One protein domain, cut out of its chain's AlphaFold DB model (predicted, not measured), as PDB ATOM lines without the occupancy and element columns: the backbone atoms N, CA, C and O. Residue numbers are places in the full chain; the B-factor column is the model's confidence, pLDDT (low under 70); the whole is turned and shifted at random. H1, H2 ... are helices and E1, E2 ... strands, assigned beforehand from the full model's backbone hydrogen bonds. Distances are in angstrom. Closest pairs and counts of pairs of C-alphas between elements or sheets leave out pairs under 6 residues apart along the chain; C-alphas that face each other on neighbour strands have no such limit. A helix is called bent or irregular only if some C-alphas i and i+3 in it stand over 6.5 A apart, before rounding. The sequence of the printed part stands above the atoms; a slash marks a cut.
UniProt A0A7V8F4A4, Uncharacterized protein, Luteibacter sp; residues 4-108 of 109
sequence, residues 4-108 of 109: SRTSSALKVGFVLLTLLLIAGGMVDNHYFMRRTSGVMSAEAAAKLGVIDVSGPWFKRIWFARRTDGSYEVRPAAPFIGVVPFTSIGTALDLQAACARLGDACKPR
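Overview. This is residues 4 to 108 of the 109 residues of an uncharacterized protein of Luteibacter sp (UniProt A0A7V8F4A4). A small head built on one strongly twisted antiparallel sheet has a single long helix, H1, as its handle, and residues 4 to 21 of H1 stick out far from the head. The last residues of H1, 29 to 34, reach one face of the sheet, while the short helix H2 and the irregular helix H3 cover part of the other face. The printed part has 105 residues, with three named helices and five named strands in the order H1, E1, H2, E2, E3, E4, H3, E5; across the sheet the order is E4, E3, E2, E1, E5, and the class is mixed, helices and strands. The whole is loose, with a radius of gyration of the C-alphas of 17.3 A, and spans 63 by 31 by 19 A, the handle making the length; without residues 4 to 21 the body spans 36 by 31 by 19 A.

Arrangement. The sheet has three inner strands, E3 of residues 71 to 77, E2 of residues 60 to 65 and E1 of residues 36 to 41, and two edge strands, E4 of residues 88 to 90 and E5 of residues 105 to 107. E2 and E3 form a hairpin, antiparallel at 155 degrees, with N 72 and O 64 2.8 A apart, within hydrogen-bond range. E3 and E4 form another hairpin, at 142 degrees, with N 73 and O 88 at 2.8 A. E2, E3 and E4 make a meander, each strand the antiparallel neighbour of the one before. E2 and E1 are antiparallel at 152 degrees, with N 61 and O 40 at 2.8 A, and E1 and E5 at 168 degrees, with N 106 and O 39 at 2.8 A. From edge to edge the strands' lines turn by 79 degrees. The helices lie on both faces, in three layers: H1, residues 4 to 34, on one face, and H2, residues 42 to 47, with H3, residues 94 to 104, on the other. H1 stands up from the sheet, its line rising 53 degrees out of the local plane; the closest C-alphas of H1 and E2 are those of Phe 32 and Ala 64, 6.7 A apart. H3 lies over E1 and E5 at a height over the sheet of 7.1 A, and the closest C-alphas of H3 and E1 are those of Ala 104 and Met 40, 5.8 A apart. On the local plane H3 stands at 33 degrees to E1, only just slantwise to the strands. H2 stands up from the sheet at a height of 9.0 A, and its closest C-alpha pair with E2 is Ala 42 and Arg 60, 5.1 A. H2 and H3 are close but not clearly touching, with the C-alphas of Ala 44 and Ala 104 closest at 6.5 A. H1 is apart from H2 and from H3. In H1 and H2 every O i to N i+4 pair is within hydrogen-bond range; in H3 4 of 7 are.

Along the chain. E3 is the longest strand, 19.4 A from C-alpha 71 to C-alpha 77; E2 measures 16.9 A and E1 14.8 A. The edge strands E4 and E5 have three residues each. H1 begins at C-alpha 4, (116.311, 187.396, 64.362), and ends 45.5 A away at C-alpha 34, (109.954, 149.055, 87.975). H2 measures 8.7 A. H3 measures 12.5 A and is irregular: C-alphas 100 and 103 are 9.3 A apart. E5 ends at C-alpha 107, (103.829, 137.015, 86.108).

Size, cuts and confidence. The two C-alphas farthest apart are those of Ser 4 and Arg 100, at 63.5 A. The printed part has no cut. The link from H2 to E2 is long, 12 residues; the link from E3 to E4 is short, 10 residues, and within it residues 81 to 82 pair antiparallel with residues 76 to 77 of E3. The mean pLDDT of the printed part is 82.9, and it is under 70 at residues 4 to 7, 53 to 57, 78 to 80 and 82 to 86.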
ATOM      1  N   SER A   4     115.440 188.578  64.350       56.84
ATOM      2  CA  SER A   4     116.311 187.396  64.362       56.84
ATOM      3  C   SER A   4     116.472 186.766  65.754       56.84
ATOM      4  O   SER A   4     116.565 185.542  65.861       56.84
ATOM      5  N   ARG A   5     116.456 187.559  66.838       58.59
ATOM      6  CA  ARG A   5     116.621 187.045  68.214       58.59
ATOM      7  C   ARG A   5     115.366 186.334  68.720       58.59
ATOM      8  O   ARG A   5     115.480 185.315  69.397       58.59
ATOM      9  N   THR A   6     114.180 186.815  68.350       60.69
ATOM     10  CA  THR A   6     112.893 186.185  68.691       60.69
ATOM     11  C   THR A   6     112.704 184.834  67.998       60.69
ATOM     12  O   THR A   6     112.241 183.892  68.638       60.69
ATOM     13  N   SER A   7     113.130 184.688  66.737       67.69
ATOM     14  CA  SER A   7     113.075 183.406  66.011       67.69
ATOM     15  C   SER A   7     113.949 182.322  66.657       67.69
ATOM     16  O   SER A   7     113.518 181.177  66.810       67.69
ATOM     17  N   SER A   8     115.160 182.682  67.092       73.56
ATOM     18  CA  SER A   8     116.075 181.754  67.769       73.56
ATOM     19  C   SER A   8     115.582 181.362  69.162       73.56
ATOM     20  O   SER A   8     115.639 180.186  69.512       73.56
ATOM     21  N   ALA A   9     115.029 182.305  69.932       75.56
ATOM     22  CA  ALA A   9     114.451 182.018  71.247       75.56
ATOM     23  C   ALA A   9     113.244 181.063  71.162       75.56
ATOM     24  O   ALA A   9     113.142 180.135  71.960       75.56
ATOM     25  N   LEU A  10     112.377 181.231  70.156       79.81
ATOM     26  CA  LEU A  10     111.255 180.323  69.885       79.81
ATOM     27  C   LEU A  10     111.720 178.907  69.526       79.81
ATOM     28  O   LEU A  10     111.178 177.934  70.047       79.81
ATOM     29  N   LYS A  11     112.751 178.776  68.683       81.62
ATOM     30  CA  LYS A  11     113.334 177.473  68.323       81.62
ATOM     31  C   LYS A  11     113.949 176.774  69.533       81.62
ATOM     32  O   LYS A  11     113.685 175.597  69.747       81.62
ATOM     33  N   VAL A  12     114.727 177.496  70.341       86.25
ATOM     34  CA  VAL A  12     115.329 176.949  71.566       86.25
ATOM     35  C   VAL A  12     114.246 176.545  72.568       86.25
ATOM     36  O   VAL A  12     114.310 175.448  73.113       86.25
ATOM     37  N   GLY A  13     113.219 177.377  72.761       87.44
ATOM     38  CA  GLY A  13     112.086 177.060  73.629       87.44
ATOM     39  C   GLY A  13     111.335 175.803  73.186       87.44
ATOM     40  O   GLY A  13     111.053 174.938  74.012       87.44
ATOM     41  N   PHE A  14     111.078 175.655  71.884       90.62
ATOM     42  CA  PHE A  14     110.449 174.454  71.332       90.62
ATOM     43  C   PHE A  14     111.316 173.208  71.540       90.62
ATOM     44  O   PHE A  14     110.821 172.199  72.033       90.62
ATOM     45  N   VAL A  15     112.620 173.289  71.246       90.38
ATOM     46  CA  VAL A  15     113.561 172.175  71.450       90.38
ATOM     47  C   VAL A  15     113.613 171.757  72.921       90.38
ATOM     48  O   VAL A  15     113.544 170.566  73.218       90.38
ATOM     49  N   LEU A  16     113.684 172.715  73.847       91.69
ATOM     50  CA  LEU A  16     113.674 172.432  75.283       91.69
ATOM     51  C   LEU A  16     112.366 171.769  75.724       91.69
ATOM     52  O   LEU A  16     112.403 170.788  76.464       91.69
ATOM     53  N   LEU A  17     111.218 172.251  75.241       89.69
ATOM     54  CA  LEU A  17     109.922 171.642  75.535       89.69
ATOM     55  C   LEU A  17     109.854 170.197  75.022       89.69
ATOM     56  O   LEU A  17     109.436 169.304  75.757       89.69
ATOM     57  N   THR A  18     110.304 169.946  73.791       86.94
ATOM     58  CA  THR A  18     110.359 168.593  73.225       86.94
ATOM     59  C   THR A  18     111.258 167.678  74.053       86.94
ATOM     60  O   THR A  18     110.861 166.558  74.369       86.94
ATOM     61  N   LEU A  19     112.439 168.151  74.459       89.56
ATOM     62  CA  LEU A  19     113.355 167.378  75.300       89.56
ATOM     63  C   LEU A  19     112.743 167.045  76.664       89.56
ATOM     64  O   LEU A  19     112.867 165.910  77.121       89.56
ATOM     65  N   LEU A  20     112.045 167.995  77.292       88.81
ATOM     66  CA  LEU A  20     111.355 167.763  78.562       88.81
ATOM     67  C   LEU A  20     110.235 166.727  78.427       88.81
ATOM     68  O   LEU A  20     110.096 165.875  79.302       88.81
ATOM     69  N   LEU A  21     109.475 166.746  77.331       86.25
ATOM     70  CA  LEU A  21     108.436 165.744  77.066       86.25
ATOM     71  C   LEU A  21     109.031 164.345  76.868       86.25
ATOM     72  O   LEU A  21     108.518 163.377  77.432       86.25
ATOM     73  N   ILE A  22     110.134 164.236  76.122       85.75
ATOM     74  CA  ILE A  22     110.848 162.966  75.934       85.75
ATOM     75  C   ILE A  22     111.360 162.451  77.282       85.75
ATOM     76  O   ILE A  22     111.095 161.303  77.639       85.75
ATOM     77  N   ALA A  23     112.040 163.299  78.056       86.75
ATOM     78  CA  ALA A  23     112.557 162.934  79.370       86.75
ATOM     79  C   ALA A  23     111.431 162.503  80.325       86.75
ATOM     80  O   ALA A  23     111.550 161.472  80.984       86.75
ATOM     81  N   GLY A  24     110.312 163.233  80.345       85.44
ATOM     82  CA  GLY A  24     109.124 162.877  81.122       85.44
ATOM     83  C   GLY A  24     108.563 161.506  80.741       85.44
ATOM     84  O   GLY A  24     108.308 160.687  81.621       85.44
ATOM     85  N   GLY A  25     108.463 161.210  79.443       83.00
ATOM     86  CA  GLY A  25     108.046 159.895  78.950       83.00
ATOM     87  C   GLY A  25     108.984 158.762  79.360       83.00
ATOM     88  O   GLY A  25     108.528 157.678  79.721       83.00
ATOM     89  N   MET A  26     110.296 159.006  79.349       83.56
ATOM     90  CA  MET A  26     111.282 158.018  79.797       83.56
ATOM     91  C   MET A  26     111.179 157.753  81.300       83.56
ATOM     92  O   MET A  26     111.243 156.597  81.712       83.56
ATOM     93  N   VAL A  27     110.992 158.796  82.115       86.69
ATOM     94  CA  VAL A  27     110.815 158.664  83.571       86.69
ATOM     95  C   VAL A  27     109.538 157.893  83.898       86.69
ATOM     96  O   VAL A  27     109.579 156.967  84.705       86.69
ATOM     97  N   ASP A  28     108.427 158.226  83.245       85.56
ATOM     98  CA  ASP A  28     107.148 157.532  83.399       85.56
ATOM     99  C   ASP A  28     107.253 156.048  83.006       85.56
ATOM    100  O   ASP A  28     106.882 155.162  83.781       85.56
ATOM    101  N   ASN A  29     107.851 155.753  81.848       85.12
ATOM    102  CA  ASN A  29     108.078 154.376  81.419       85.12
ATOM    103  C   ASN A  29     109.006 153.618  82.379       85.12
ATOM    104  O   ASN A  29     108.735 152.475  82.732       85.12
ATOM    105  N   HIS A  30     110.083 154.252  82.848       86.38
ATOM    106  CA  HIS A  30     110.988 153.655  83.833       86.38
ATOM    107  C   HIS A  30     110.267 153.333  85.140       86.38
ATOM    108  O   HIS A  30     110.442 152.246  85.696       86.38
ATOM    109  N   TYR A  31     109.416 154.244  85.612       87.81
ATOM    110  CA  TYR A  31     108.596 154.013  86.791       87.81
ATOM    111  C   TYR A  31     107.647 152.833  86.578       87.81
ATOM    112  O   TYR A  31     107.621 151.938  87.416       87.81
ATOM    113  N   PHE A  32     106.940 152.769  85.444       88.88
ATOM    114  CA  PHE A  32     106.081 151.639  85.075       88.88
ATOM    115  C   PHE A  32     106.843 150.305  85.051       88.88
ATOM    116  O   PHE A  32     106.417 149.338  85.689       88.88
ATOM    117  N   MET A  33     108.004 150.261  84.388       87.06
ATOM    118  CA  MET A  33     108.828 149.052  84.274       87.06
ATOM    119  C   MET A  33     109.324 148.542  85.634       87.06
ATOM    120  O   MET A  33     109.467 147.334  85.822       87.06
ATOM    121  N   ARG A  34     109.552 149.435  86.608       88.50
ATOM    122  CA  ARG A  34     109.954 149.055  87.975       88.50
ATOM    123  C   ARG A  34     108.857 148.375  88.786       88.50
ATOM    124  O   ARG A  34     109.180 147.590  89.667       88.50
ATOM    125  N   ARG A  35     107.590 148.677  88.512       90.44
ATOM    126  CA  ARG A  35     106.425 148.148  89.250       90.44
ATOM    127  C   ARG A  35     105.567 147.204  88.413       90.44
ATOM    128  O   ARG A  35     104.412 146.943  88.738       90.44
ATOM    129  N   THR A  36     106.113 146.746  87.295       91.19
ATOM    130  CA  THR A  36     105.428 145.811  86.414       91.19
ATOM    131  C   THR A  36     105.172 144.503  87.151       91.19
ATOM    132  O   THR A  36     106.101 143.900  87.676       91.19
ATOM    133  N   SER A  37     103.917 144.068  87.148       91.38
ATOM    134  CA  SER A  37     103.442 142.847  87.806       91.38
ATOM    135  C   SER A  37     103.408 141.646  86.854       91.38
ATOM    136  O   SER A  37     103.300 140.503  87.289       91.38
ATOM    137  N   GLY A  38     103.495 141.878  85.543       91.44
ATOM    138  CA  GLY A  38     103.588 140.807  84.559       91.44
ATOM    139  C   GLY A  38     103.437 141.279  83.118       91.44
ATOM    140  O   GLY A  38     103.299 142.469  82.821       91.44
ATOM    141  N   VAL A  39     103.478 140.309  82.208       91.38
ATOM    142  CA  VAL A  39     103.290 140.507  80.770       91.38
ATOM    143  C   VAL A  39     102.451 139.376  80.188       91.38
ATOM    144  O   VAL A  39     102.692 138.211  80.481       91.38
ATOM    145  N   MET A  40     101.490 139.701  79.327       91.38
ATOM    146  CA  MET A  40     100.656 138.727  78.615       91.38
ATOM    147  C   MET A  40     100.687 138.950  77.104       91.38
ATOM    148  O   MET A  40     101.134 139.997  76.625       91.38
ATOM    149  N   SER A  41     100.233 137.963  76.332       89.81
ATOM    150  CA  SER A  41     100.011 138.161  74.898       89.81
ATOM    151  C   SER A  41      98.870 139.155  74.654       89.81
ATOM    152  O   SER A  41      97.934 139.262  75.449       89.81
ATOM    153  N   ALA A  42      98.929 139.882  73.536       87.19
ATOM    154  CA  ALA A  42      97.838 140.776  73.149       87.19
ATOM    155  C   ALA A  42      96.510 140.028  72.952       87.19
ATOM    156  O   ALA A  42      95.464 140.535  73.332       87.19
ATOM    157  N   GLU A  43      96.558 138.791  72.458       87.12
ATOM    158  CA  GLU A  43      95.386 137.918  72.315       87.12
ATOM    159  C   GLU A  43      94.742 137.576  73.662       87.12
ATOM    160  O   GLU A  43      93.518 137.581  73.782       87.12
ATOM    161  N   ALA A  44      95.545 137.294  74.694       89.19
ATOM    162  CA  ALA A  44      95.028 137.039  76.033       89.19
ATOM    163  C   ALA A  44      94.400 138.304  76.634       89.19
ATOM    164  O   ALA A  44      93.297 138.241  77.173       89.19
ATOM    165  N   ALA A  45      95.049 139.460  76.469       88.31
ATOM    166  CA  ALA A  45      94.502 140.743  76.903       88.31
ATOM    167  C   ALA A  45      93.178 141.088  76.191       88.31
ATOM    168  O   ALA A  45      92.255 141.592  76.831       88.31
ATOM    169  N   ALA A  46      93.056 140.759  74.901       88.31
ATOM    170  CA  ALA A  46      91.823 140.911  74.126       88.31
ATOM    171  C   ALA A  46      90.693 140.037  74.673       88.31
ATOM    172  O   ALA A  46      89.580 140.505  74.883       88.31
ATOM    173  N   LYS A  47      90.990 138.760  74.958       88.62
ATOM    174  CA  LYS A  47      90.023 137.817  75.544       88.62
ATOM    175  C   LYS A  47      89.547 138.255  76.929       88.62
ATOM    176  O   LYS A  47      88.418 137.956  77.298       88.62
ATOM    177  N   LEU A  48      90.394 138.958  77.681       87.75
ATOM    178  CA  LEU A  48      90.036 139.574  78.959       87.75
ATOM    179  C   LEU A  48      89.266 140.901  78.809       87.75
ATOM    180  O   LEU A  48      88.871 141.476  79.820       87.75
ATOM    181  N   GLY A  49      89.073 141.409  77.586       87.25
ATOM    182  CA  GLY A  49      88.414 142.692  77.326       87.25
ATOM    183  C   GLY A  49      89.222 143.908  77.789       87.25
ATOM    184  O   GLY A  49      88.657 144.967  78.037       87.25
ATOM    185  N   VAL A  50      90.540 143.756  77.963       85.19
ATOM    186  CA  VAL A  50      91.422 144.809  78.498       85.19
ATOM    187  C   VAL A  50      91.847 145.790  77.406       85.19
ATOM    188  O   VAL A  50      92.045 146.972  77.678       85.19
ATOM    189  N   ILE A  51      92.001 145.296  76.178       81.31
ATOM    190  CA  ILE A  51      92.360 146.087  75.003       81.31
ATOM    191  C   ILE A  51      91.564 145.603  73.795       81.31
ATOM    192  O   ILE A  51      91.311 144.405  73.663       81.31
ATOM    193  N   ASP A  52      91.277 146.514  72.870       74.06
ATOM    194  CA  ASP A  52      90.943 146.146  71.496       74.06
ATOM    195  C   ASP A  52      92.243 146.018  70.704       74.06
ATOM    196  O   ASP A  52      92.991 146.985  70.526       74.06
ATOM    197  N   VAL A  53      92.553 144.803  70.253       61.34
ATOM    198  CA  VAL A  53      93.780 144.549  69.492       61.34
ATOM    199  C   VAL A  53      93.608 145.135  68.098       61.34
ATOM    200  O   VAL A  53      93.032 144.517  67.207       61.34
ATOM    201  N   SER A  54      94.133 146.339  67.902       55.25
ATOM    202  CA  SER A  54      94.176 147.007  66.607       55.25
ATOM    203  C   SER A  54      95.618 147.048  66.096       55.25
ATOM    204  O   SER A  54      96.395 147.963  66.357       55.25
ATOM    205  N   GLY A  55      95.993 146.010  65.347       61.22
ATOM    206  CA  GLY A  55      97.172 146.024  64.479       61.22
ATOM    207  C   GLY A  55      98.309 145.059  64.855       61.22
ATOM    208  O   GLY A  55      98.463 144.660  66.007       61.22
ATOM    209  N   PRO A  56      99.158 144.696  63.873       67.06
ATOM    210  CA  PRO A  56     100.167 143.631  63.991       67.06
ATOM    211  C   PRO A  56     101.368 143.989  64.882       67.06
ATOM    212  O   PRO A  56     102.261 143.166  65.103       67.06
ATOM    213  N   TRP A  57     101.420 145.229  65.367       69.06
ATOM    214  CA  TRP A  57     102.581 145.792  66.045       69.06
ATOM    215  C   TRP A  57     102.625 145.457  67.537       69.06
ATOM    216  O   TRP A  57     103.713 145.369  68.100       69.06
ATOM    217  N   PHE A  58     101.484 145.211  68.182       77.19
ATOM    218  CA  PHE A  58     101.414 144.978  69.625       77.19
ATOM    219  C   PHE A  58     101.243 143.493  69.923       77.19
ATOM    220  O   PHE A  58     100.137 142.969  69.939       77.19
ATOM    221  N   LYS A  59     102.358 142.791  70.155       82.19
ATOM    222  CA  LYS A  59     102.342 141.345  70.452       82.19
ATOM    223  C   LYS A  59     102.239 141.038  71.944       82.19
ATOM    224  O   LYS A  59     101.825 139.945  72.328       82.19
ATOM    225  N   ARG A  60     102.658 141.982  72.790       86.06
ATOM    226  CA  ARG A  60     102.752 141.817  74.242       86.06
ATOM    227  C   ARG A  60     102.174 143.013  74.957       86.06
ATOM    228  O   ARG A  60     102.350 144.144  74.512       86.06
ATOM    229  N   ILE A  61     101.559 142.736  76.092       88.00
ATOM    230  CA  ILE A  61     100.877 143.701  76.932       88.00
ATOM    231  C   ILE A  61     101.460 143.580  78.328       88.00
ATOM    232  O   ILE A  61     101.347 142.535  78.968       88.00
ATOM    233  N   TRP A  62     102.126 144.634  78.773       91.25
ATOM    234  CA  TRP A  62     102.673 144.709  80.119       91.25
ATOM    235  C   TRP A  62     101.634 145.327  81.036       91.25
ATOM    236  O   TRP A  62     100.882 146.208  80.614       91.25
ATOM    237  N   PHE A  63     101.603 144.891  82.288       92.06
ATOM    238  CA  PHE A  63     100.694 145.459  83.269       92.06
ATOM    239  C   PHE A  63     101.362 145.660  84.623       92.06
ATOM    240  O   PHE A  63     102.258 144.919  85.022       92.06
ATOM    241  N   ALA A  64     100.908 146.680  85.334       93.38
ATOM    242  CA  ALA A  64     101.430 147.074  86.628       93.38
ATOM    243  C   ALA A  64     100.292 147.517  87.537       93.38
ATOM    244  O   ALA A  64      99.437 148.304  87.124       93.38
ATOM    245  N   ARG A  65     100.300 147.075  88.794       92.94
ATOM    246  CA  ARG A  65      99.323 147.548  89.777       92.94
ATOM    247  C   ARG A  65      99.537 149.037  90.086       92.94
ATOM    248  O   ARG A  65     100.673 149.512  90.189       92.94
ATOM    249  N   ARG A  66      98.444 149.785  90.193       90.75
ATOM    250  CA  ARG A  66      98.397 151.193  90.608       90.75
ATOM    251  C   ARG A  66      98.107 151.285  92.106       90.75
ATOM    252  O   ARG A  66      97.719 150.314  92.751       90.75
ATOM    253  N   THR A  67      98.303 152.474  92.666       89.12
ATOM    254  CA  THR A  67      98.086 152.743  94.096       89.12
ATOM    255  C   THR A  67      96.622 152.631  94.517       89.12
ATOM    256  O   THR A  67      96.346 152.306  95.664       89.12
ATOM    257  N   ASP A  68      95.688 152.861  93.594       89.69
ATOM    258  CA  ASP A  68      94.241 152.710  93.796       89.69
ATOM    259  C   ASP A  68      93.759 151.247  93.700       89.69
ATOM    260  O   ASP A  68      92.566 150.972  93.802       89.69
ATOM    261  N   GLY A  69      94.678 150.297  93.498       87.50
ATOM    262  CA  GLY A  69      94.379 148.877  93.351       87.50
ATOM    263  C   GLY A  69      93.987 148.450  91.935       87.50
ATOM    264  O   GLY A  69      93.972 147.246  91.682       87.50
ATOM    265  N   SER A  70      93.741 149.391  91.017       93.12
ATOM    266  CA  SER A  70      93.544 149.102  89.595       93.12
ATOM    267  C   SER A  70      94.864 148.709  88.922       93.12
ATOM    268  O   SER A  70      95.946 148.835  89.502       93.12
ATOM    269  N   TYR A  71      94.798 148.227  87.687       92.62
ATOM    270  CA  TYR A  71      95.969 147.929  86.879       92.62
ATOM    271  C   TYR A  71      96.121 148.927  85.747       92.62
ATOM    272  O   TYR A  71      95.170 149.299  85.065       92.62
ATOM    273  N   GLU A  72      97.361 149.329  85.532       91.88
ATOM    274  CA  GLU A  72      97.779 150.028  84.339       91.88
ATOM    275  C   GLU A  72      98.319 149.036  83.326       91.88
ATOM    276  O   GLU A  72      99.099 148.151  83.673       91.88
ATOM    277  N   VAL A  73      97.927 149.220  82.075       90.12
ATOM    278  CA  VAL A  73      98.217 148.318  80.973       90.12
ATOM    279  C   VAL A  73      98.873 149.108  79.860       90.12
ATOM    280  O   VAL A  73      98.363 150.154  79.453       90.12
ATOM    281  N   ARG A  74     100.003 148.606  79.361       89.00
ATOM    282  CA  ARG A  74     100.750 149.244  78.283       89.00
ATOM    283  C   ARG A  74     101.102 148.247  77.183       89.00
ATOM    284  O   ARG A  74     101.768 147.238  77.453       89.00
ATOM    285  N   PRO A  75     100.695 148.519  75.934       85.44
ATOM    286  CA  PRO A  75     101.155 147.753  74.793       85.44
ATOM    287  C   PRO A  75     102.665 147.890  74.601       85.44
ATOM    288  O   PRO A  75     103.241 148.970  74.750       85.44
ATOM    289  N   ALA A  76     103.311 146.787  74.232       79.19
ATOM    290  CA  ALA A  76     104.700 146.785  73.810       79.19
ATOM    291  C   ALA A  76     104.828 146.428  72.330       79.19
ATOM    292  O   ALA A  76     104.309 145.407  71.863       79.19
ATOM    293  N   ALA A  77     105.575 147.265  71.616       71.56
ATOM    294  CA  ALA A  77     106.003 147.010  70.253       71.56
ATOM    295  C   ALA A  77     107.335 146.233  70.260       71.56
ATOM    296  O   ALA A  77     108.196 146.496  71.104       71.56
ATOM    297  N   PRO A  78     107.558 145.302  69.315       60.22
ATOM    298  CA  PRO A  78     108.724 144.417  69.310       60.22
ATOM    299  C   PRO A  78     110.083 145.134  69.263       60.22
ATOM    300  O   PRO A  78     111.057 144.573  69.751       60.22
ATOM    301  N   PHE A  79     110.152 146.357  68.727       61.84
ATOM    302  CA  PHE A  79     111.408 147.114  68.579       61.84
ATOM    303  C   PHE A  79     111.558 148.292  69.544       61.84
ATOM    304  O   PHE A  79     112.667 148.756  69.778       61.84
ATOM    305  N   ILE A  80     110.447 148.780  70.097       62.41
ATOM    306  CA  ILE A  80     110.406 149.994  70.929       62.41
ATOM    307  C   ILE A  80     110.237 149.618  72.411       62.41
ATOM    308  O   ILE A  80     110.468 150.430  73.301       62.41
ATOM    309  N   GLY A  81     109.870 148.361  72.695       71.25
ATOM    310  CA  GLY A  81     109.475 147.936  74.030       71.25
ATOM    311  C   GLY A  81     108.103 148.501  74.384       71.25
ATOM    312  O   GLY A  81     107.240 148.637  73.516       71.25
ATOM    313  N   VAL A  82     107.884 148.792  75.667       68.69
ATOM    314  CA  VAL A  82     106.653 149.434  76.141       68.69
ATOM    315  C   VAL A  82     106.550 150.828  75.534       68.69
ATOM    316  O   VAL A  82     107.466 151.636  75.676       68.69
ATOM    317  N   VAL A  83     105.440 151.103  74.849       68.31
ATOM    318  CA  VAL A  83     105.226 152.418  74.247       68.31
ATOM    319  C   VAL A  83     104.901 153.414  75.370       68.31
ATOM    320  O   VAL A  83     103.942 153.200  76.121       68.31
ATOM    321  N   PRO A  84     105.702 154.483  75.545       60.59
ATOM    322  CA  PRO A  84     105.387 155.523  76.514       60.59
ATOM    323  C   PRO A  84     104.079 156.218  76.109       60.59
ATOM    324  O   PRO A  84     103.745 156.281  74.928       60.59
ATOM    325  N   PHE A  85     103.334 156.742  77.083       60.16
ATOM    326  CA  PHE A  85     102.078 157.490  76.885       60.16
ATOM    327  C   PHE A  85     100.836 156.683  76.456       60.16
ATOM    328  O   PHE A  85      99.731 157.216  76.518       60.16
ATOM    329  N   THR A  86     100.958 155.404  76.086       65.56
ATOM    330  CA  THR A  86      99.798 154.527  75.850       65.56
ATOM    331  C   THR A  86      99.495 153.713  77.107       65.56
ATOM    332  O   THR A  86      99.935 152.569  77.229       65.56
ATOM    333  N   SER A  87      98.784 154.315  78.064       74.94
ATOM    334  CA  SER A  87      98.329 153.633  79.282       74.94
ATOM    335  C   SER A  87      96.813 153.478  79.294       74.94
ATOM    336  O   SER A  87      96.091 154.468  79.177       74.94
ATOM    337  N   ILE A  88      96.335 152.257  79.510       84.06
ATOM    338  CA  ILE A  88      94.921 151.960  79.751       84.06
ATOM    339  C   ILE A  88      94.783 151.500  81.203       84.06
ATOM    340  O   ILE A  88      95.554 150.660  81.667       84.06
ATOM    341  N   GLY A  89      93.832 152.074  81.937       86.19
ATOM    342  CA  GLY A  89      93.493 151.636  83.289       86.19
ATOM    343  C   GLY A  89      92.391 150.579  83.261       86.19
ATOM    344  O   GLY A  89      91.419 150.733  82.528       86.19
ATOM    345  N   THR A  90      92.511 149.532  84.073       88.88
ATOM    346  CA  THR A  90      91.454 148.528  84.263       88.88
ATOM    347  C   THR A  90      91.308 148.143  85.730       88.88
ATOM    348  O   THR A  90      92.293 148.031  86.454       88.88
ATOM    349  N   ALA A  91      90.072 147.925  86.177       90.44
ATOM    350  CA  ALA A  91      89.777 147.412  87.514       90.44
ATOM    351  C   ALA A  91      89.861 145.876  87.598       90.44
ATOM    352  O   ALA A  91      89.740 145.314  88.684       90.44
ATOM    353  N   LEU A  92      90.051 145.190  86.464       89.50
ATOM    354  CA  LEU A  92      90.211 143.741  86.433       89.50
ATOM    355  C   LEU A  92      91.485 143.340  87.181       89.50
ATOM    356  O   LEU A  92      92.547 143.911  86.937       89.50
ATOM    357  N   ASP A  93      91.400 142.324  88.042       91.19
ATOM    358  CA  ASP A  93      92.580 141.773  88.707       91.19
ATOM    359  C   ASP A  93      93.438 140.984  87.711       91.19
ATOM    360  O   ASP A  93      93.279 139.774  87.516       91.19
ATOM    361  N   LEU A  94      94.341 141.702  87.040       91.06
ATOM    362  CA  LEU A  94      95.181 141.140  85.991       91.06
ATOM    363  C   LEU A  94      96.182 140.129  86.525       91.06
ATOM    364  O   LEU A  94      96.574 139.244  85.774       91.06
ATOM    365  N   GLN A  95      96.569 140.204  87.798       90.12
ATOM    366  CA  GLN A  95      97.483 139.226  88.377       90.12
ATOM    367  C   GLN A  95      96.771 137.893  88.621       90.12
ATOM    368  O   GLN A  95      97.275 136.846  88.211       90.12
ATOM    369  N   ALA A  96      95.549 137.926  89.161       90.12
ATOM    370  CA  ALA A  96      94.718 136.728  89.269       90.12
ATOM    371  C   ALA A  96      94.336 136.158  87.892       90.12
ATOM    372  O   ALA A  96      94.343 134.940  87.703       90.12
ATOM    373  N   ALA A  97      94.025 137.014  86.913       89.88
ATOM    374  CA  ALA A  97      93.745 136.581  85.546       89.88
ATOM    375  C   ALA A  97      94.984 135.955  84.883       89.88
ATOM    376  O   ALA A  97      94.882 134.893  84.274       89.88
ATOM    377  N   CYS A  98      96.158 136.566  85.058       89.56
ATOM    378  CA  CYS A  98      97.439 136.076  84.556       89.56
ATOM    379  C   CYS A  98      97.752 134.666  85.067       89.56
ATOM    380  O   CYS A  98      98.103 133.798  84.274       89.56
ATOM    381  N   ALA A  99      97.532 134.404  86.361       88.12
ATOM    382  CA  ALA A  99      97.734 133.081  86.948       88.12
ATOM    383  C   ALA A  99      96.856 131.991  86.297       88.12
ATOM    384  O   ALA A  99      97.296 130.856  86.139       88.12
ATOM    385  N   ARG A 100      95.629 132.331  85.872       89.12
ATOM    386  CA  ARG A 100      94.716 131.397  85.179       89.12
ATOM    387  C   ARG A 100      95.076 131.181  83.710       89.12
ATOM    388  O   ARG A 100      94.699 130.164  83.139       89.12
ATOM    389  N   LEU A 101      95.760 132.143  83.093       87.31
ATOM    390  CA  LEU A 101      96.118 132.116  81.673       87.31
ATOM    391  C   LEU A 101      97.337 131.233  81.364       87.31
ATOM    392  O   LEU A 101      97.592 130.968  80.187       87.31
ATOM    393  N   GLY A 102      98.071 130.771  82.382       85.75
ATOM    394  CA  GLY A 102      99.227 129.889  82.210       85.75
ATOM    395  C   GLY A 102     100.258 130.494  81.257       85.75
ATOM    396  O   GLY A 102     100.600 131.665  81.377       85.75
ATOM    397  N   ASP A 103     100.701 129.731  80.258       86.69
ATOM    398  CA  ASP A 103     101.773 130.123  79.328       86.69
ATOM    399  C   ASP A 103     101.513 131.420  78.539       86.69
ATOM    400  O   ASP A 103     102.453 132.061  78.058       86.69
ATOM    401  N   ALA A 104     100.250 131.838  78.409       85.69
ATOM    402  CA  ALA A 104      99.891 133.088  77.744       85.69
ATOM    403  C   ALA A 104     100.223 134.337  78.583       85.69
ATOM    404  O   ALA A 104     100.184 135.457  78.056       85.69
ATOM    405  N   CYS A 105     100.563 134.163  79.863       89.31
ATOM    406  CA  CYS A 105     100.961 135.230  80.761       89.31
ATOM    407  C   CYS A 105     102.173 134.848  81.620       89.31
ATOM    408  O   CYS A 105     102.231 133.792  82.237       89.31
ATOM    409  N   LYS A 106     103.151 135.746  81.693       88.44
ATOM    410  CA  LYS A 106     104.302 135.617  82.581       88.44
ATOM    411  C   LYS A 106     104.149 136.612  83.727       88.44
ATOM    412  O   LYS A 106     104.337 137.812  83.487       88.44
ATOM    413  N   PRO A 107     103.787 136.156  84.939       82.62
ATOM    414  CA  PRO A 107     103.829 137.015  86.108       82.62
ATOM    415  C   PRO A 107     105.275 137.438  86.373       82.62
ATOM    416  O   PRO A 107     106.227 136.754  85.990       82.62
ATOM    417  N   ARG A 108     105.426 138.608  86.979       74.88
ATOM    418  CA  ARG A 108     106.698 139.105  87.477       74.88
ATOM    419  C   ARG A 108     106.587 139.160  88.994       74.88
ATOM    420  O   ARG A 108     105.670 139.807  89.498       74.88
TER     421      ARG A 108